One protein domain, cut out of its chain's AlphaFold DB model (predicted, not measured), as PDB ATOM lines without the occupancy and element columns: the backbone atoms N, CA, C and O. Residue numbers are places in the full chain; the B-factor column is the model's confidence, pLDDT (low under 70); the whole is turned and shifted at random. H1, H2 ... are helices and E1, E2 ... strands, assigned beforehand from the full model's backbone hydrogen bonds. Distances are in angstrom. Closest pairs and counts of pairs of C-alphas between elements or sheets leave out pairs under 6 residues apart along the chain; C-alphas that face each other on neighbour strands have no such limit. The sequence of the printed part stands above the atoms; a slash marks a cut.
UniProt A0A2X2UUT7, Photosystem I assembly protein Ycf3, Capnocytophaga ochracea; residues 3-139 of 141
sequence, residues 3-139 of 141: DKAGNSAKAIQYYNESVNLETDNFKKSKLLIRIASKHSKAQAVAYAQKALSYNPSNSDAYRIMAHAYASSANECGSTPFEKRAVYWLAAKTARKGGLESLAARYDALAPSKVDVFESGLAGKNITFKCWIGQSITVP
ATOM      1  N   ASP A   3     183.657 180.551 214.770       42.41
ATOM      2  CA  ASP A   3     183.999 181.385 213.605       42.41
ATOM      3  C   ASP A   3     184.576 180.616 212.402       42.41
ATOM      4  O   ASP A   3     184.503 181.077 211.262       42.41
ATOM      5  N   LYS A   4     185.102 179.396 212.599       46.25
ATOM      6  CA  LYS A   4     185.644 178.580 211.491       46.25
ATOM      7  C   LYS A   4     184.562 177.911 210.638       46.25
ATOM      8  O   LYS A   4     184.788 177.682 209.448       46.25
ATOM      9  N   ALA A   5     183.393 177.611 211.208       48.34
ATOM     10  CA  ALA A   5     182.324 176.899 210.503       48.34
ATOM     11  C   ALA A   5     181.646 177.783 209.439       48.34
ATOM     12  O   ALA A   5     181.484 177.354 208.295       48.34
ATOM     13  N   GLY A   6     181.343 179.042 209.779       50.41
ATOM     14  CA  GLY A   6     180.723 180.000 208.852       50.41
ATOM     15  C   GLY A   6     181.626 180.390 207.676       50.41
ATOM     16  O   GLY A   6     181.147 180.568 206.555       50.41
ATOM     17  N   ASN A   7     182.942 180.447 207.899       56.38
ATOM     18  CA  ASN A   7     183.917 180.753 206.849       56.38
ATOM     19  C   ASN A   7     184.159 179.550 205.914       56.38
ATOM     20  O   ASN A   7     184.349 179.711 204.711       56.38
ATOM     21  N   SER A   8     184.069 178.329 206.451       62.62
ATOM     22  CA  SER A   8     184.219 177.093 205.671       62.62
ATOM     23  C   SER A   8     183.054 176.864 204.702       62.62
ATOM     24  O   SER A   8     183.284 176.453 203.567       62.62
ATOM     25  N   ALA A   9     181.815 177.171 205.103       68.19
ATOM     26  CA  ALA A   9     180.640 177.016 204.242       68.19
ATOM     27  C   ALA A   9     180.653 177.986 203.046       68.19
ATOM     28  O   ALA A   9     180.441 177.564 201.908       68.19
ATOM     29  N   LYS A  10     180.983 179.264 203.284       70.19
ATOM     30  CA  LYS A  10     181.145 180.256 202.209       70.19
ATOM     31  C   LYS A  10     182.285 179.875 201.267       70.19
ATOM     32  O   LYS A  10     182.111 179.920 200.055       70.19
ATOM     33  N   ALA A  11     183.418 179.420 201.807       67.00
ATOM     34  CA  ALA A  11     184.529 178.943 200.990       67.00
ATOM     35  C   ALA A  11     184.107 177.783 200.070       67.00
ATOM     36  O   ALA A  11     184.397 177.829 198.880       67.00
ATOM     37  N   ILE A  12     183.369 176.787 200.581       71.81
ATOM     38  CA  ILE A  12     182.841 175.670 199.774       71.81
ATOM     39  C   ILE A  12     181.945 176.167 198.631       71.81
ATOM     40  O   ILE A  12     182.049 175.656 197.515       71.81
ATOM     41  N   GLN A  13     181.073 177.147 198.883       79.00
ATOM     42  CA  GLN A  13     180.213 177.712 197.839       79.00
ATOM     43  C   GLN A  13     181.032 178.396 196.741       79.00
ATOM     44  O   GLN A  13     180.899 178.011 195.581       79.00
ATOM     45  N   TYR A  14     181.949 179.302 197.104       77.94
ATOM     46  CA  TYR A  14     182.828 179.970 196.136       77.94
ATOM     47  C   TYR A  14     183.659 178.982 195.319       77.94
ATOM     48  O   TYR A  14     183.853 179.151 194.116       77.94
ATOM     49  N   TYR A  15     184.140 177.926 195.964       75.75
ATOM     50  CA  TYR A  15     184.895 176.871 195.313       75.75
ATOM     51  C   TYR A  15     184.052 176.076 194.310       75.75
ATOM     52  O   TYR A  15     184.517 175.827 193.200       75.75
ATOM     53  N   ASN A  16     182.819 175.703 194.661       79.44
ATOM     54  CA  ASN A  16     181.921 175.004 193.740       79.44
ATOM     55  C   ASN A  16     181.497 175.892 192.564       79.44
ATOM     56  O   ASN A  16     181.467 175.415 191.433       79.44
ATOM     57  N   GLU A  17     181.234 177.174 192.807       86.12
ATOM     58  CA  GLU A  17     180.939 178.143 191.750       86.12
ATOM     59  C   GLU A  17     182.135 178.320 190.809       86.12
ATOM     60  O   GLU A  17     181.989 178.218 189.595       86.12
ATOM     61  N   SER A  18     183.344 178.444 191.361       80.31
ATOM     62  CA  SER A  18     184.579 178.514 190.573       80.31
ATOM     63  C   SER A  18     184.797 177.258 189.716       80.31
ATOM     64  O   SER A  18     185.214 177.365 188.566       80.31
ATOM     65  N   VAL A  19     184.483 176.063 190.234       85.62
ATOM     66  CA  VAL A  19     184.531 174.810 189.452       85.62
ATOM     67  C   VAL A  19     183.483 174.801 188.332       85.62
ATOM     68  O   VAL A  19     183.742 174.233 187.272       85.62
ATOM     69  N   ASN A  20     182.314 175.411 188.549       86.56
ATOM     70  CA  ASN A  20     181.249 175.488 187.548       86.56
ATOM     71  C   ASN A  20     181.560 176.499 186.434       86.56
ATOM     72  O   ASN A  20     181.227 176.231 185.282       86.56
ATOM     73  N   LEU A  21     182.195 177.626 186.773       90.69
ATOM     74  CA  LEU A  21     182.598 178.671 185.824       90.69
ATOM     75  C   LEU A  21     183.838 178.291 185.007       90.69
ATOM     76  O   LEU A  21     184.001 178.755 183.882       90.69
ATOM     77  N   GLU A  22     184.714 177.455 185.563       90.69
ATOM     78  CA  GLU A  22     185.835 176.898 184.814       90.69
ATOM     79  C   GLU A  22     185.316 176.025 183.660       90.69
ATOM     80  O   GLU A  22     184.306 175.330 183.782       90.69
ATOM     81  N   THR A  23     186.004 176.027 182.523       91.50
ATOM     82  CA  THR A  23     185.625 175.229 181.345       91.50
ATOM     83  C   THR A  23     186.612 174.103 181.093       91.50
ATOM     84  O   THR A  23     186.219 173.037 180.619       91.50
ATOM     85  N   ASP A  24     187.871 174.287 181.488       95.50
ATOM     86  CA  ASP A  24     188.916 173.294 181.302       95.50
ATOM     87  C   ASP A  24     188.856 172.197 182.378       95.50
ATOM     88  O   ASP A  24     188.944 172.447 183.585       95.50
ATOM     89  N   ASN A  25     188.742 170.944 181.939       94.56
ATOM     90  CA  ASN A  25     188.618 169.791 182.832       94.56
ATOM     91  C   ASN A  25     189.862 169.574 183.711       94.56
ATOM     92  O   ASN A  25     189.734 169.174 184.875       94.56
ATOM     93  N   PHE A  26     191.066 169.873 183.212       94.62
ATOM     94  CA  PHE A  26     192.286 169.756 184.011       94.62
ATOM     95  C   PHE A  26     192.318 170.805 185.126       94.62
ATOM     96  O   PHE A  26     192.635 170.477 186.274       94.62
ATOM     97  N   LYS A  27     191.927 172.048 184.830       94.81
ATOM     98  CA  LYS A  27     191.803 173.128 185.815       94.81
ATOM     99  C   LYS A  27     190.705 172.836 186.836       94.81
ATOM    100  O   LYS A  27     190.972 172.996 188.030       94.81
ATOM    101  N   LYS A  28     189.543 172.308 186.421       94.94
ATOM    102  CA  LYS A  28     188.496 171.820 187.346       94.94
ATOM    103  C   LYS A  28     189.048 170.792 188.316       94.94
ATOM    104  O   LYS A  28     188.904 170.942 189.529       94.94
ATOM    105  N   SER A  29     189.724 169.774 187.784       95.62
ATOM    106  CA  SER A  29     190.342 168.728 188.594       95.62
ATOM    107  C   SER A  29     191.349 169.318 189.589       95.62
ATOM    108  O   SER A  29     191.274 169.045 190.785       95.62
ATOM    109  N   LYS A  30     192.235 170.217 189.144       93.94
ATOM    110  CA  LYS A  30     193.235 170.872 190.005       93.94
ATOM    111  C   LYS A  30     192.606 171.732 191.104       93.94
ATOM    112  O   LYS A  30     193.096 171.739 192.235       93.94
ATOM    113  N   LEU A  31     191.525 172.446 190.798       93.31
ATOM    114  CA  LEU A  31     190.790 173.241 191.776       93.31
ATOM    115  C   LEU A  31     190.142 172.343 192.841       93.31
ATOM    116  O   LEU A  31     190.301 172.605 194.032       93.31
ATOM    117  N   LEU A  32     189.518 171.237 192.429       94.06
ATOM    118  CA  LEU A  32     188.945 170.229 193.330       94.06
ATOM    119  C   LEU A  32     189.985 169.602 194.263       94.06
ATOM    120  O   LEU A  32     189.703 169.412 195.443       94.06
ATOM    121  N   ILE A  33     191.210 169.372 193.788       95.38
ATOM    122  CA  ILE A  33     192.320 168.910 194.637       95.38
ATOM    123  C   ILE A  33     192.729 169.948 195.680       95.38
ATOM    124  O   ILE A  33     192.922 169.609 196.851       95.38
ATOM    125  N   ARG A  34     192.805 171.230 195.302       91.06
ATOM    126  CA  ARG A  34     193.075 172.308 196.267       91.06
ATOM    127  C   ARG A  34     191.999 172.376 197.345       91.06
ATOM    128  O   ARG A  34     192.332 172.581 198.509       91.06
ATOM    129  N   ILE A  35     190.738 172.175 196.969       90.12
ATOM    130  CA  ILE A  35     189.612 172.123 197.907       90.12
ATOM    131  C   ILE A  35     189.779 170.921 198.836       90.12
ATOM    132  O   ILE A  35     189.827 171.096 200.051       90.12
ATOM    133  N   ALA A  36     189.975 169.724 198.275       93.62
ATOM    134  CA  ALA A  36     190.134 168.480 199.022       93.62
ATOM    135  C   ALA A  36     191.186 168.586 200.140       93.62
ATOM    136  O   ALA A  36     190.929 168.160 201.262       93.62
ATOM    137  N   SER A  37     192.327 169.230 199.869       89.12
ATOM    138  CA  SER A  37     193.422 169.405 200.839       89.12
ATOM    139  C   SER A  37     193.068 170.215 202.100       89.12
ATOM    140  O   SER A  37     193.809 170.169 203.080       89.12
ATOM    141  N   LYS A  38     191.948 170.951 202.096       87.81
ATOM    142  CA  LYS A  38     191.503 171.823 203.199       87.81
ATOM    143  C   LYS A  38     190.349 171.236 204.016       87.81
ATOM    144  O   LYS A  38     189.856 171.898 204.928       87.81
ATOM    145  N   HIS A  39     189.897 170.028 203.686       88.12
ATOM    146  CA  HIS A  39     188.715 169.412 204.281       88.12
ATOM    147  C   HIS A  39     189.040 168.178 205.128       88.12
ATOM    148  O   HIS A  39     190.151 167.652 205.115       88.12
ATOM    149  N   SER A  40     188.041 167.714 205.886       91.50
ATOM    150  CA  SER A  40     188.122 166.454 206.631       91.50
ATOM    151  C   SER A  40     188.310 165.265 205.684       91.50
ATOM    152  O   SER A  40     187.965 165.346 204.509       91.50
ATOM    153  N   LYS A  41     188.812 164.133 206.191       93.50
ATOM    154  CA  LYS A  41     189.156 162.941 205.389       93.50
ATOM    155  C   LYS A  41     188.032 162.505 204.437       93.50
ATOM    156  O   LYS A  41     188.272 162.321 203.249       93.50
ATOM    157  N   ALA A  42     186.802 162.411 204.946       92.50
ATOM    158  CA  ALA A  42     185.639 162.008 204.155       92.50
ATOM    159  C   ALA A  42     185.316 163.013 203.036       92.50
ATOM    160  O   ALA A  42     185.125 162.631 201.882       92.50
ATOM    161  N   GLN A  43     185.322 164.311 203.354       92.19
ATOM    162  CA  GLN A  43     185.093 165.368 202.366       92.19
ATOM    163  C   GLN A  43     186.239 165.457 201.349       92.19
ATOM    164  O   GLN A  43     185.991 165.611 200.157       92.19
ATOM    165  N   ALA A  44     187.489 165.313 201.793       94.81
ATOM    166  CA  ALA A  44     188.669 165.300 200.939       94.81
ATOM    167  C   ALA A  44     188.597 164.165 199.907       94.81
ATOM    168  O   ALA A  44     188.845 164.396 198.725       94.81
ATOM    169  N   VAL A  45     188.182 162.965 200.328       96.44
ATOM    170  CA  VAL A  45     187.950 161.824 199.430       96.44
ATOM    171  C   VAL A  45     186.837 162.123 198.425       96.44
ATOM    172  O   VAL A  45     187.028 161.867 197.240       96.44
ATOM    173  N   ALA A  46     185.716 162.712 198.853       94.75
ATOM    174  CA  ALA A  46     184.625 163.074 197.945       94.75
ATOM    175  C   ALA A  46     185.071 164.089 196.872       94.75
ATOM    176  O   ALA A  46     184.804 163.906 195.682       94.75
ATOM    177  N   TYR A  47     185.814 165.130 197.263       95.38
ATOM    178  CA  TYR A  47     186.364 166.102 196.313       95.38
ATOM    179  C   TYR A  47     187.432 165.494 195.397       95.38
ATOM    180  O   TYR A  47     187.447 165.807 194.209       95.38
ATOM    181  N   ALA A  48     188.288 164.602 195.904       97.19
ATOM    182  CA  ALA A  48     189.266 163.885 195.089       97.19
ATOM    183  C   ALA A  48     188.589 162.965 194.057       97.19
ATOM    184  O   ALA A  48     188.982 162.955 192.893       97.19
ATOM    185  N   GLN A  49     187.519 162.259 194.432       96.50
ATOM    186  CA  GLN A  49     186.718 161.457 193.499       96.50
ATOM    187  C   GLN A  49     186.055 162.328 192.425       96.50
ATOM    188  O   GLN A  49     186.109 161.991 191.244       96.50
ATOM    189  N   LYS A  50     185.504 163.489 192.804       95.31
ATOM    190  CA  LYS A  50     184.991 164.473 191.839       95.31
ATOM    191  C   LYS A  50     186.110 165.019 190.941       95.31
ATOM    192  O   LYS A  50     185.893 165.249 189.760       95.31
ATOM    193  N   ALA A  51     187.328 165.198 191.453       96.31
ATOM    194  CA  ALA A  51     188.469 165.602 190.631       96.31
ATOM    195  C   ALA A  51     188.814 164.540 189.570       96.31
ATOM    196  O   ALA A  51     189.157 164.900 188.439       96.31
ATOM    197  N   LEU A  52     188.684 163.253 189.915       97.19
ATOM    198  CA  LEU A  52     188.915 162.128 189.004       97.19
ATOM    199  C   LEU A  52     187.850 162.007 187.907       97.19
ATOM    200  O   LEU A  52     188.175 161.509 186.834       97.19
ATOM    201  N   SER A  53     186.621 162.499 188.112       96.25
ATOM    202  CA  SER A  53     185.620 162.519 187.033       96.25
ATOM    203  C   SER A  53     185.971 163.503 185.913       96.25
ATOM    204  O   SER A  53     185.493 163.339 184.796       96.25
ATOM    205  N   TYR A  54     186.801 164.517 186.194       96.00
ATOM    206  CA  TYR A  54     187.304 165.459 185.186       96.00
ATOM    207  C   TYR A  54     188.684 165.075 184.643       96.00
ATOM    208  O   TYR A  54     188.962 165.296 183.468       96.00
ATOM    209  N   ASN A  55     189.556 164.511 185.482       96.94
ATOM    210  CA  ASN A  55     190.858 163.994 185.067       96.94
ATOM    211  C   ASN A  55     191.166 162.680 185.807       96.94
ATOM    212  O   ASN A  55     191.714 162.721 186.914       96.94
ATOM    213  N   PRO A  56     190.874 161.521 185.190       96.69
ATOM    214  CA  PRO A  56     191.143 160.212 185.783       96.69
ATOM    215  C   PRO A  56     192.625 159.939 186.058       96.69
ATOM    216  O   PRO A  56     192.938 159.091 186.880       96.69
ATOM    217  N   SER A  57     193.543 160.655 185.399       95.44
ATOM    218  CA  SER A  57     194.994 160.480 185.569       95.44
ATOM    219  C   SER A  57     195.586 161.399 186.647       95.44
ATOM    220  O   SER A  57     196.805 161.509 186.775       95.44
ATOM    221  N   ASN A  58     194.752 162.106 187.418       97.00
ATOM    222  CA  ASN A  58     195.227 163.030 188.442       97.00
ATOM    223  C   ASN A  58     195.810 162.277 189.653       97.00
ATOM    224  O   ASN A  58     195.088 161.884 190.573       97.00
ATOM    225  N   SER A  59     197.134 162.111 189.670       97.44
ATOM    226  CA  SER A  59     197.858 161.412 190.741       97.44
ATOM    227  C   SER A  59     197.665 162.043 192.129       97.44
ATOM    228  O   SER A  59     197.635 161.321 193.128       97.44
ATOM    229  N   ASP A  60     197.453 163.359 192.226       97.69
ATOM    230  CA  ASP A  60     197.221 164.032 193.508       97.69
ATOM    231  C   ASP A  60     195.879 163.632 194.134       97.69
ATOM    232  O   ASP A  60     195.780 163.521 195.358       97.69
ATOM    233  N   ALA A  61     194.865 163.331 193.316       98.06
ATOM    234  CA  ALA A  61     193.587 162.808 193.796       98.06
ATOM    235  C   ALA A  61     193.777 161.474 194.523       98.06
ATOM    236  O   ALA A  61     193.355 161.307 195.670       98.06
ATOM    237  N   TYR A  62     194.483 160.546 193.877       98.44
ATOM    238  CA  TYR A  62     194.802 159.245 194.453       98.44
ATOM    239  C   TYR A  62     195.675 159.371 195.699       98.44
ATOM    240  O   TYR A  62     195.449 158.654 196.673       98.44
ATOM    241  N   ARG A  63     196.622 160.316 195.710       98.50
ATOM    242  CA  ARG A  63     197.461 160.613 196.878       98.50
ATOM    243  C   ARG A  63     196.624 161.045 198.080       98.50
ATOM    244  O   ARG A  63     196.801 160.496 199.167       98.50
ATOM    245  N   ILE A  64     195.702 161.990 197.883       97.94
ATOM    246  CA  ILE A  64     194.793 162.470 198.934       97.94
ATOM    247  C   ILE A  64     193.942 161.319 199.465       97.94
ATOM    248  O   ILE A  64     193.875 161.123 200.677       97.94
ATOM    249  N   MET A  65     193.337 160.527 198.576       98.12
ATOM    250  CA  MET A  65     192.508 159.390 198.979       98.12
ATOM    251  C   MET A  65     193.315 158.347 199.762       98.12
ATOM    252  O   MET A  65     192.885 157.911 200.827       98.12
ATOM    253  N   ALA A  66     194.507 157.987 199.281       98.12
ATOM    254  CA  ALA A  66     195.366 157.010 199.935       98.12
ATOM    255  C   ALA A  66     195.821 157.480 201.328       98.12
ATOM    256  O   ALA A  66     195.754 156.706 202.281       98.12
ATOM    257  N   HIS A  67     196.222 158.750 201.477       97.88
ATOM    258  CA  HIS A  67     196.533 159.328 202.790       97.88
ATOM    259  C   HIS A  67     195.321 159.346 203.722       97.88
ATOM    260  O   HIS A  67     195.453 158.979 204.890       97.88
ATOM    261  N   ALA A  68     194.147 159.735 203.216       97.06
ATOM    262  CA  ALA A  68     192.922 159.755 204.003       97.06
ATOM    263  C   ALA A  68     192.603 158.359 204.556       97.06
ATOM    264  O   ALA A  68     192.413 158.225 205.764       97.06
ATOM    265  N   TYR A  69     192.650 157.318 203.715       96.88
ATOM    266  CA  TYR A  69     192.438 155.933 204.141       96.88
ATOM    267  C   TYR A  69     193.487 155.472 205.153       96.88
ATOM    268  O   TYR A  69     193.122 155.039 206.243       96.88
ATOM    269  N   ALA A  70     194.779 155.633 204.853       96.69
ATOM    270  CA  ALA A  70     195.858 155.223 205.753       96.69
ATOM    271  C   ALA A  70     195.753 155.890 207.137       96.69
ATOM    272  O   ALA A  70     195.885 155.228 208.163       96.69
ATOM    273  N   SER A  71     195.434 157.188 207.177       95.56
ATOM    274  CA  SER A  71     195.258 157.942 208.429       95.56
ATOM    275  C   SER A  71     194.020 157.537 209.238       95.56
ATOM    276  O   SER A  71     193.826 158.022 210.354       95.56
ATOM    277  N   SER A  72     193.161 156.684 208.684       94.44
ATOM    278  CA  SER A  72     191.966 156.161 209.339       94.44
ATOM    279  C   SER A  72     192.105 154.707 209.774       94.44
ATOM    280  O   SER A  72     191.149 154.166 210.311       94.44
ATOM    281  N   ALA A  73     193.288 154.092 209.656       93.50
ATOM    282  CA  ALA A  73     193.545 152.734 210.145       93.50
ATOM    283  C   ALA A  73     193.059 152.514 211.594       93.50
ATOM    284  O   ALA A  73     192.391 151.529 211.887       93.50
ATOM    285  N   ASN A  74     193.307 153.475 212.491       90.12
ATOM    286  CA  ASN A  74     192.871 153.390 213.893       90.12
ATOM    287  C   ASN A  74     191.370 153.651 214.105       90.12
ATOM    288  O   ASN A  74     190.827 153.243 215.128       90.12
ATOM    289  N   GLU A  75     190.712 154.317 213.153       89.00
ATOM    290  CA  GLU A  75     189.272 154.622 213.159       89.00
ATOM    291  C   GLU A  75     188.447 153.517 212.473       89.00
ATOM    292  O   GLU A  75     187.228 153.460 212.622       89.00
ATOM    293  N   CYS A  76     189.105 152.654 211.695       82.00
ATOM    294  CA  CYS A  76     188.494 151.734 210.744       82.00
ATOM    295  C   CYS A  76     189.012 150.305 210.953       82.00
ATOM    296  O   CYS A  76     189.772 149.784 210.144       82.00
ATOM    297  N   GLY A  77     188.590 149.660 212.040       78.88
ATOM    298  CA  GLY A  77     188.870 148.247 212.309       78.88
ATOM    299  C   GLY A  77     188.686 147.904 213.784       78.88
ATOM    300  O   GLY A  77     189.009 148.714 214.656       78.88
ATOM    301  N   SER A  78     188.186 146.705 214.068       84.69
ATOM    302  CA  SER A  78     187.960 146.239 215.442       84.69
ATOM    303  C   SER A  78     189.165 145.475 215.986       84.69
ATOM    304  O   SER A  78     189.454 145.536 217.179       84.69
ATOM    305  N   THR A  79     189.915 144.801 215.110       91.31
ATOM    306  CA  THR A  79     191.109 144.020 215.468       91.31
ATOM    307  C   THR A  79     192.393 144.667 214.937       91.31
ATOM    308  O   THR A  79     192.342 145.441 213.977       91.31
ATOM    309  N   PRO A  80     193.576 144.341 215.495       92.75
ATOM    310  CA  PRO A  80     194.854 144.795 214.941       92.75
ATOM    311  C   PRO A  80     195.048 144.419 213.464       92.75
ATOM    312  O   PRO A  80     195.666 145.173 212.712       92.75
ATOM    313  N   PHE A  81     194.504 143.274 213.037       94.19
ATOM    314  CA  PHE A  81     194.536 142.840 211.642       94.19
ATOM    315  C   PHE A  81     193.679 143.744 210.753       94.19
ATOM    316  O   PHE A  81     194.178 144.285 209.772       94.19
ATOM    317  N   GLU A  82     192.413 143.967 211.117       92.12
ATOM    318  CA  GLU A  82     191.493 144.812 210.343       92.12
ATOM    319  C   GLU A  82     191.981 146.258 210.245       92.12
ATOM    320  O   GLU A  82     191.949 146.840 209.161       92.12
ATOM    321  N   LYS A  83     192.494 146.819 211.349       94.50
ATOM    322  CA  LYS A  83     193.069 148.173 211.365       94.50
ATOM    323  C   LYS A  83     194.228 148.292 210.377       94.50
ATOM    324  O   LYS A  83     194.276 149.234 209.590       94.50
ATOM    325  N   ARG A  84     195.144 147.315 210.369       95.88
ATOM    326  CA  ARG A  84     196.258 147.285 209.408       95.88
ATOM    327  C   ARG A  84     195.788 146.983 207.981       95.88
ATOM    328  O   ARG A  84     196.383 147.496 207.038       95.88
ATOM    329  N   ALA A  85     194.714 146.217 207.788       96.31
ATOM    330  CA  ALA A  85     194.178 145.905 206.460       96.31
ATOM    331  C   ALA A  85     193.735 147.161 205.681       96.31
ATOM    332  O   ALA A  85     193.740 147.152 204.448       96.31
ATOM    333  N   VAL A  86     193.428 148.270 206.367       96.75
ATOM    334  CA  VAL A  86     193.177 149.582 205.740       96.75
ATOM    335  C   VAL A  86     194.364 150.043 204.886       96.75
ATOM    336  O   VAL A  86     194.171 150.680 203.847       96.75
ATOM    337  N   TYR A  87     195.597 149.680 205.252       97.50
ATOM    338  CA  TYR A  87     196.775 150.034 204.466       97.50
ATOM    339  C   TYR A  87     196.822 149.333 203.104       97.50
ATOM    340  O   TYR A  87     197.308 149.937 202.153       97.50
ATOM    341  N   TRP A  88     196.227 148.144 202.934       97.62
ATOM    342  CA  TRP A  88     196.073 147.558 201.595       97.62
ATOM    343  C   TRP A  88     195.144 148.388 200.711       97.62
ATOM    344  O   TRP A  88     195.410 148.560 199.520       97.62
ATOM    345  N   LEU A  89     194.070 148.949 201.279       97.19
ATOM    346  CA  LEU A  89     193.195 149.855 200.540       97.19
ATOM    347  C   LEU A  89     193.936 151.140 200.144       97.19
ATOM    348  O   LEU A  89     193.825 151.594 198.999       97.19
ATOM    349  N   ALA A  90     194.725 151.703 201.061       97.88
ATOM    350  CA  ALA A  90     195.566 152.861 200.780       97.88
ATOM    351  C   ALA A  90     196.602 152.557 199.683       97.88
ATOM    352  O   ALA A  90     196.712 153.316 198.721       97.88
ATOM    353  N   ALA A  91     197.291 151.414 199.763       98.38
ATOM    354  CA  ALA A  91     198.276 150.982 198.776       98.38
ATOM    355  C   ALA A  91     197.643 150.760 197.396       98.38
ATOM    356  O   ALA A  91     198.129 151.280 196.394       98.38
ATOM    357  N   LYS A  92     196.512 150.045 197.326       97.94
ATOM    358  CA  LYS A  92     195.740 149.851 196.086       97.94
ATOM    359  C   LYS A  92     195.325 151.185 195.464       97.94
ATOM    360  O   LYS A  92     195.366 151.333 194.247       97.94
ATOM    361  N   THR A  93     194.935 152.153 196.289       98.00
ATOM    362  CA  THR A  93     194.558 153.497 195.829       98.00
ATOM    363  C   THR A  93     195.767 154.273 195.307       98.00
ATOM    364  O   THR A  93     195.671 154.882 194.248       98.00
ATOM    365  N   ALA A  94     196.916 154.199 195.986       98.56
ATOM    366  CA  ALA A  94     198.160 154.824 195.537       98.56
ATOM    367  C   ALA A  94     198.640 154.264 194.183       98.56
ATOM    368  O   ALA A  94     198.969 155.048 193.292       98.56
ATOM    369  N   ARG A  95     198.585 152.938 193.984       98.06
ATOM    370  CA  ARG A  95     198.927 152.292 192.698       98.06
ATOM    371  C   ARG A  95     198.068 152.788 191.538       98.06
ATOM    372  O   ARG A  95     198.585 153.032 190.456       98.06
ATOM    373  N   LYS A  96     196.766 153.020 191.760       97.44
ATOM    374  CA  LYS A  96     195.885 153.596 190.723       97.44
ATOM    375  C   LYS A  96     196.344 154.978 190.244       97.44
ATOM    376  O   LYS A  96     196.065 155.334 189.109       97.44
ATOM    377  N   GLY A  97     197.044 155.732 191.091       97.31
ATOM    378  CA  GLY A  97     197.643 157.017 190.732       97.31
ATOM    379  C   GLY A  97     199.082 156.941 190.227       97.31
ATOM    380  O   GLY A  97     199.706 157.993 190.107       97.31
ATOM    381  N   GLY A  98     199.634 155.742 190.000       97.88
ATOM    382  CA  GLY A  98     201.039 155.547 189.623       97.88
ATOM    383  C   GLY A  98     202.039 155.888 190.736       97.88
ATOM    384  O   GLY A  98     203.197 156.187 190.462       97.88
ATOM    385  N   LEU A  99     201.605 155.894 192.001       98.12
ATOM    386  CA  LEU A  99     202.419 156.296 193.153       98.12
ATOM    387  C   LEU A  99     203.086 155.077 193.812       98.12
ATOM    388  O   LEU A  99     202.826 154.786 194.981       98.12
ATOM    389  N   GLU A 100     203.940 154.365 193.077       98.19
ATOM    390  CA  GLU A 100     204.519 153.081 193.519       98.19
ATOM    391  C   GLU A 100     205.283 153.178 194.847       98.19
ATOM    392  O   GLU A 100     205.065 152.367 195.746       98.19
ATOM    393  N   SER A 101     206.093 154.221 195.049       98.38
ATOM    394  CA  SER A 101     206.810 154.415 196.321       98.38
ATOM    395  C   SER A 101     205.863 154.627 197.509       98.38
ATOM    396  O   SER A 101     206.145 154.192 198.626       98.38
ATOM    397  N   LEU A 102     204.718 155.283 197.282       98.38
ATOM    398  CA  LEU A 102     203.699 155.472 198.314       98.38
ATOM    399  C   LEU A 102     202.935 154.170 198.579       98.38
ATOM    400  O   LEU A 102     202.640 153.865 199.733       98.38
ATOM    401  N   ALA A 103     202.638 153.404 197.529       98.50
ATOM    402  CA  ALA A 103     202.013 152.096 197.654       98.50
ATOM    403  C   ALA A 103     202.886 151.141 198.473       98.50
ATOM    404  O   ALA A 103     202.408 150.618 199.477       98.50
ATOM    405  N   ALA A 104     204.172 151.024 198.128       98.38
ATOM    406  CA  ALA A 104     205.136 150.187 198.839       98.38
ATOM    407  C   ALA A 104     205.235 150.549 200.330       98.38
ATOM    408  O   ALA A 104     205.263 149.667 201.189       98.38
ATOM    409  N   ARG A 105     205.211 151.849 200.659       98.31
ATOM    410  CA  ARG A 105     205.172 152.309 202.053       98.31
ATOM    411  C   ARG A 105     203.934 151.798 202.794       98.31
ATOM    412  O   ARG A 105     204.045 151.433 203.958       98.31
ATOM    413  N   TYR A 106     202.764 151.810 202.162       98.31
ATOM    414  CA  TYR A 106     201.542 151.316 202.794       98.31
ATOM    415  C   TYR A 106     201.492 149.792 202.864       98.31
ATOM    416  O   TYR A 106     201.070 149.269 203.890       98.31
ATOM    417  N   ASP A 107     201.979 149.073 201.855       97.62
ATOM    418  CA  ASP A 107     202.073 147.612 201.937       97.62
ATOM    419  C   ASP A 107     202.971 147.168 203.099       97.62
ATOM    420  O   ASP A 107     202.630 146.216 203.792       97.62
ATOM    421  N   ALA A 108     204.056 147.899 203.379       97.31
ATOM    422  CA  ALA A 108     204.930 147.631 204.524       97.31
ATOM    423  C   ALA A 108     204.245 147.826 205.896       97.31
ATOM    424  O   ALA A 108     204.713 147.290 206.897       97.31
ATOM    425  N   LEU A 109     203.151 148.594 205.957       96.88
ATOM    426  CA  LEU A 109     202.349 148.808 207.169       96.88
ATOM    427  C   LEU A 109     201.151 147.852 207.268       96.88
ATOM    428  O   LEU A 109     200.532 147.732 208.330       96.88
ATOM    429  N   ALA A 110     200.792 147.209 206.159       97.12
ATOM    430  CA  ALA A 110     199.692 146.266 206.093       97.12
ATOM    431  C   ALA A 110     200.057 144.929 206.777       97.12
ATOM    432  O   ALA A 110     201.219 144.706 207.126       97.12
ATOM    433  N   PRO A 111     199.084 144.028 207.015       96.44
ATOM    434  CA  PRO A 111     199.378 142.712 207.568       96.44
ATOM    435  C   PRO A 111     200.375 141.947 206.688       96.44
ATOM    436  O   PRO A 111     200.253 141.910 205.461       96.44
ATOM    437  N   SER A 112     201.364 141.336 207.331       95.38
ATOM    438  CA  SER A 112     202.385 140.517 206.686       95.38
ATOM    439  C   SER A 112     201.819 139.177 206.206       95.38
ATOM    440  O   SER A 112     200.697 138.790 206.531       95.38
ATOM    441  N   LYS A 113     202.627 138.410 205.466       93.75
ATOM    442  CA  LYS A 113     202.284 137.035 205.077       93.75
ATOM    443  C   LYS A 113     201.975 136.139 206.285       93.75
ATOM    444  O   LYS A 113     201.035 135.354 206.225       93.75
ATOM    445  N   VAL A 114     202.734 136.290 207.374       94.81
ATOM    446  CA  VAL A 114     202.513 135.549 208.626       94.81
ATOM    447  C   VAL A 114     201.172 135.946 209.240       94.81
ATOM    448  O   VAL A 114     200.352 135.073 209.500       94.81
ATOM    449  N   ASP A 115     200.887 137.250 209.336       94.62
ATOM    450  CA  ASP A 115     199.598 137.741 209.842       94.62
ATOM    451  C   ASP A 115     198.416 137.186 209.019       94.62
ATOM    452  O   ASP A 115     197.386 136.797 209.568       94.62
ATOM    453  N   VAL A 116     198.544 137.149 207.685       94.69
ATOM    454  CA  VAL A 116     197.508 136.612 206.788       94.69
ATOM    455  C   VAL A 116     197.300 135.118 207.020       94.69
ATOM    456  O   VAL A 116     196.150 134.681 207.107       94.69
ATOM    457  N   PHE A 117     198.384 134.349 207.140       93.12
ATOM    458  CA  PHE A 117     198.328 132.918 207.416       93.12
ATOM    459  C   PHE A 117     197.654 132.632 208.765       93.12
ATOM    460  O   PHE A 117     196.674 131.890 208.808       93.12
ATOM    461  N   GLU A 118     198.104 133.289 209.834       93.94
ATOM    462  CA  GLU A 118     197.566 133.126 211.191       93.94
ATOM    463  C   GLU A 118     196.100 133.558 211.299       93.94
ATOM    464  O   GLU A 118     195.314 132.939 212.014       93.94
ATOM    465  N   SER A 119     195.696 134.592 210.555       92.88
ATOM    466  CA  SER A 119     194.307 135.057 210.558       92.88
ATOM    467  C   SER A 119     193.325 134.055 209.932       92.88
ATOM    468  O   SER A 119     192.124 134.123 210.200       92.88
ATOM    469  N   GLY A 120     193.786 133.173 209.033       93.50
ATOM    470  CA  GLY A 120     192.902 132.327 208.223       93.50
ATOM    471  C   GLY A 120     191.915 133.127 207.351       93.50
ATOM    472  O   GLY A 120     190.837 132.634 206.991       93.50
ATOM    473  N   LEU A 121     192.236 134.393 207.048       93.38
ATOM    474  CA  LEU A 121     191.385 135.303 206.275       93.38
ATOM    475  C   LEU A 121     191.801 135.433 204.807       93.38
ATOM    476  O   LEU A 121     191.170 136.194 204.080       93.38
ATOM    477  N   ALA A 122     192.818 134.701 204.346       95.25
ATOM    478  CA  ALA A 122     193.285 134.751 202.960       95.25
ATOM    479  C   ALA A 122     192.128 134.595 201.949       95.25
ATOM    480  O   ALA A 122     191.345 133.647 202.008       95.25
ATOM    481  N   GLY A 123     192.004 135.542 201.015       94.56
ATOM    482  CA  GLY A 123     190.935 135.575 200.012       94.56
ATOM    483  C   GLY A 123     189.554 136.013 200.519       94.56
ATOM    484  O   GLY A 123     188.643 136.143 199.703       94.56
ATOM    485  N   LYS A 124     189.372 136.264 201.823       95.12
ATOM    486  CA  LYS A 124     188.127 136.825 202.368       95.12
ATOM    487  C   LYS A 124     188.088 138.340 202.167       95.12
ATOM    488  O   LYS A 124     189.121 138.990 202.013       95.12
ATOM    489  N   ASN A 125     186.886 138.912 202.180       94.38
ATOM    490  CA  ASN A 125     186.697 140.359 202.127       94.38
ATOM    491  C   ASN A 125     186.563 140.941 203.534       94.38
ATOM    492  O   ASN A 125     185.774 140.452 204.341       94.38
ATOM    493  N   ILE A 126     187.295 142.021 203.790       92.38
ATOM    494  CA  ILE A 126     187.129 142.871 204.966       92.38
ATOM    495  C   ILE A 126     186.362 144.109 204.529       92.38
ATOM    496  O   ILE A 126     186.795 144.809 203.616       92.38
ATOM    497  N   THR A 127     185.240 144.386 205.188       92.50
ATOM    498  CA  THR A 127     184.449 145.603 204.973       92.50
ATOM    499  C   THR A 127     184.728 146.597 206.092       92.50
ATOM    500  O   THR A 127     184.470 146.314 207.263       92.50
ATOM    501  N   PHE A 128     185.210 147.786 205.740       91.56
ATOM    502  CA  PHE A 128     185.479 148.855 206.694       91.56
ATOM    503  C   PHE A 128     184.180 149.601 207.020       91.56
ATOM    504  O   PHE A 128     183.734 150.452 206.255       91.56
ATOM    505  N   LYS A 129     183.577 149.297 208.177       85.44
ATOM    506  CA  LYS A 129     182.295 149.882 208.636       85.44
ATOM    507  C   LYS A 129     182.374 151.349 209.094       85.44
ATOM    508  O   LYS A 129     181.385 151.898 209.565       85.44
ATOM    509  N   CYS A 130     183.542 151.973 209.006       89.31
ATOM    510  CA  CYS A 130     183.727 153.390 209.301       89.31
ATOM    511  C   CYS A 130     183.311 154.267 208.102       89.31
ATOM    512  O   CYS A 130     182.808 153.766 207.098       89.31
ATOM    513  N   TRP A 131     183.604 155.571 208.162       92.00
ATOM    514  CA  TRP A 131     183.317 156.528 207.083       92.00
ATOM    515  C   TRP A 131     183.881 156.125 205.707       92.00
ATOM    516  O   TRP A 131     183.382 156.607 204.694       92.00
ATOM    517  N   ILE A 132     184.908 155.263 205.660       93.00
ATOM    518  CA  ILE A 132     185.474 154.746 204.408       93.00
ATOM    519  C   ILE A 132     184.408 153.983 203.609       93.00
ATOM    520  O   ILE A 132     184.328 154.173 202.399       93.00
ATOM    521  N   GLY A 133     183.618 153.115 204.255       88.62
ATOM    522  CA  GLY A 133     182.536 152.358 203.611       88.62
ATOM    523  C   GLY A 133     182.962 151.441 202.453       88.62
ATOM    524  O   GLY A 133     182.120 151.037 201.657       88.62
ATOM    525  N   GLN A 134     184.256 151.129 202.323       91.19
ATOM    526  CA  GLN A 134     184.801 150.264 201.270       91.19
ATOM    527  C   GLN A 134     185.221 148.907 201.825       91.19
ATOM    528  O   GLN A 134     185.337 148.716 203.036       91.19
ATOM    529  N   SER A 135     185.480 147.968 200.922       93.19
ATOM    530  CA  SER A 135     186.020 146.657 201.250       93.19
ATOM    531  C   SER A 135     187.346 146.393 200.545       93.19
ATOM    532  O   SER A 135     187.658 146.968 199.497       93.19
ATOM    533  N   ILE A 136     188.140 145.506 201.137       94.88
ATOM    534  CA  ILE A 136     189.363 144.985 200.539       94.88
ATOM    535  C   ILE A 136     189.388 143.463 200.653       94.88
ATOM    536  O   ILE A 136     188.995 142.895 201.670       94.88
ATOM    537  N   THR A 137     189.857 142.807 199.598       95.69
ATOM    538  CA  THR A 137     190.126 141.369 199.617       95.69
ATOM    539  C   THR A 137     191.490 141.136 200.246       95.69
ATOM    540  O   THR A 137     192.476 141.733 199.811       95.69
ATOM    541  N   VAL A 138     191.551 140.267 201.252       95.19
ATOM    542  CA  VAL A 138     192.809 139.850 201.870       95.19
ATOM    543  C   VAL A 138     193.643 139.111 200.815       95.19
ATOM    544  O   VAL A 138     193.158 138.122 200.249       95.19
ATOM    545  N   PRO A 139     194.870 139.568 200.516       91.56
ATOM    546  CA  PRO A 139     195.704 138.951 199.495       91.56
ATOM    547  C   PRO A 139     196.096 137.520 199.876       91.56
ATOM    548  O   PRO A 139     196.204 137.175 201.051       91.56
TER     549      PRO A 139
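Overview. This is residues 3 to 139 of the 141 residues of the protein "Photosystem I assembly protein Ycf3" of Capnocytophaga ochracea (UniProt A0A2X2UUT7). Five helices, H1 to H5, zigzag along the longest axis, each folding back beside the one before it, and a sixth, H6, folds back on the side of H5, out of that row and close to H4. H1 stands at one end and the short H7 at the other, while a small strand hairpin, E1 and E2, packs on H5. The printed part has 137 residues, with seven named helices followed by two antiparallel strands, and is mostly helix. It is elongated, 54 by 34 by 20 A, yet only just compact, close to loose, with a radius of gyration of the C-alphas of 16.7 A.

Arrangement. H1, residues 3 to 21, touches H2, residues 25 to 36, with its residues 12 to 19 alone; the closest C-alphas, of Val 19 and Lys 28, are 5.4 A apart. H2, H3, residues 41 to 54, and H4, residues 59 to 70, form an up-and-down bundle, each running against the one before. The closest C-alphas are Ala 36 and Ala 44 of H2 and H3, 4.0 A, and Ala 48 and Ala 61 of H3 and H4, 4.6 A. H5, residues 80 to 96, touches H4 at Ala 66 and Ala 90, closest C-alphas 4.2 A, opposite ways at a shallow tilt of 2 degrees. H6, residues 100 to 107, touches H5 at Ala 91 and Ala 103, closest C-alphas 4.1 A. H7, residues 113 to 119, is close to H5 but not clearly touching, at a steep tilt of 46 degrees; its closest C-alphas with H5, of Phe 81 and Asp 115, are 7.4 A apart. E1, residues 125 to 127, and E2, residues 135 to 137, are a hairpin, with N 126 and O 136 2.9 A apart, within hydrogen-bond range. Leu 89 of H5 and Ile 136 of E2 have the closest C-alphas of those two elements, 6.2 A. Every O i to N i+4 pair is within hydrogen-bond range in H2, H4, H6 and H7, against 13 of 15 in H1, 9 of 10 in H3 and 10 of 13 in H5.

Along the chain. H1 begins at C-alpha 3, (183.999, 181.385, 213.605), and is 27.9 A long; H3 is 20.4 A and H5 25.8 A. E2 ends at C-alpha 137, (190.126, 141.369, 199.617).

Size, cuts and confidence. The C-alphas farthest apart, of Leu 21 and Glu 118, are 54.2 A apart. The printed part has no cut and no long link. Residues 3 to 9 and 11 are under pLDDT 70.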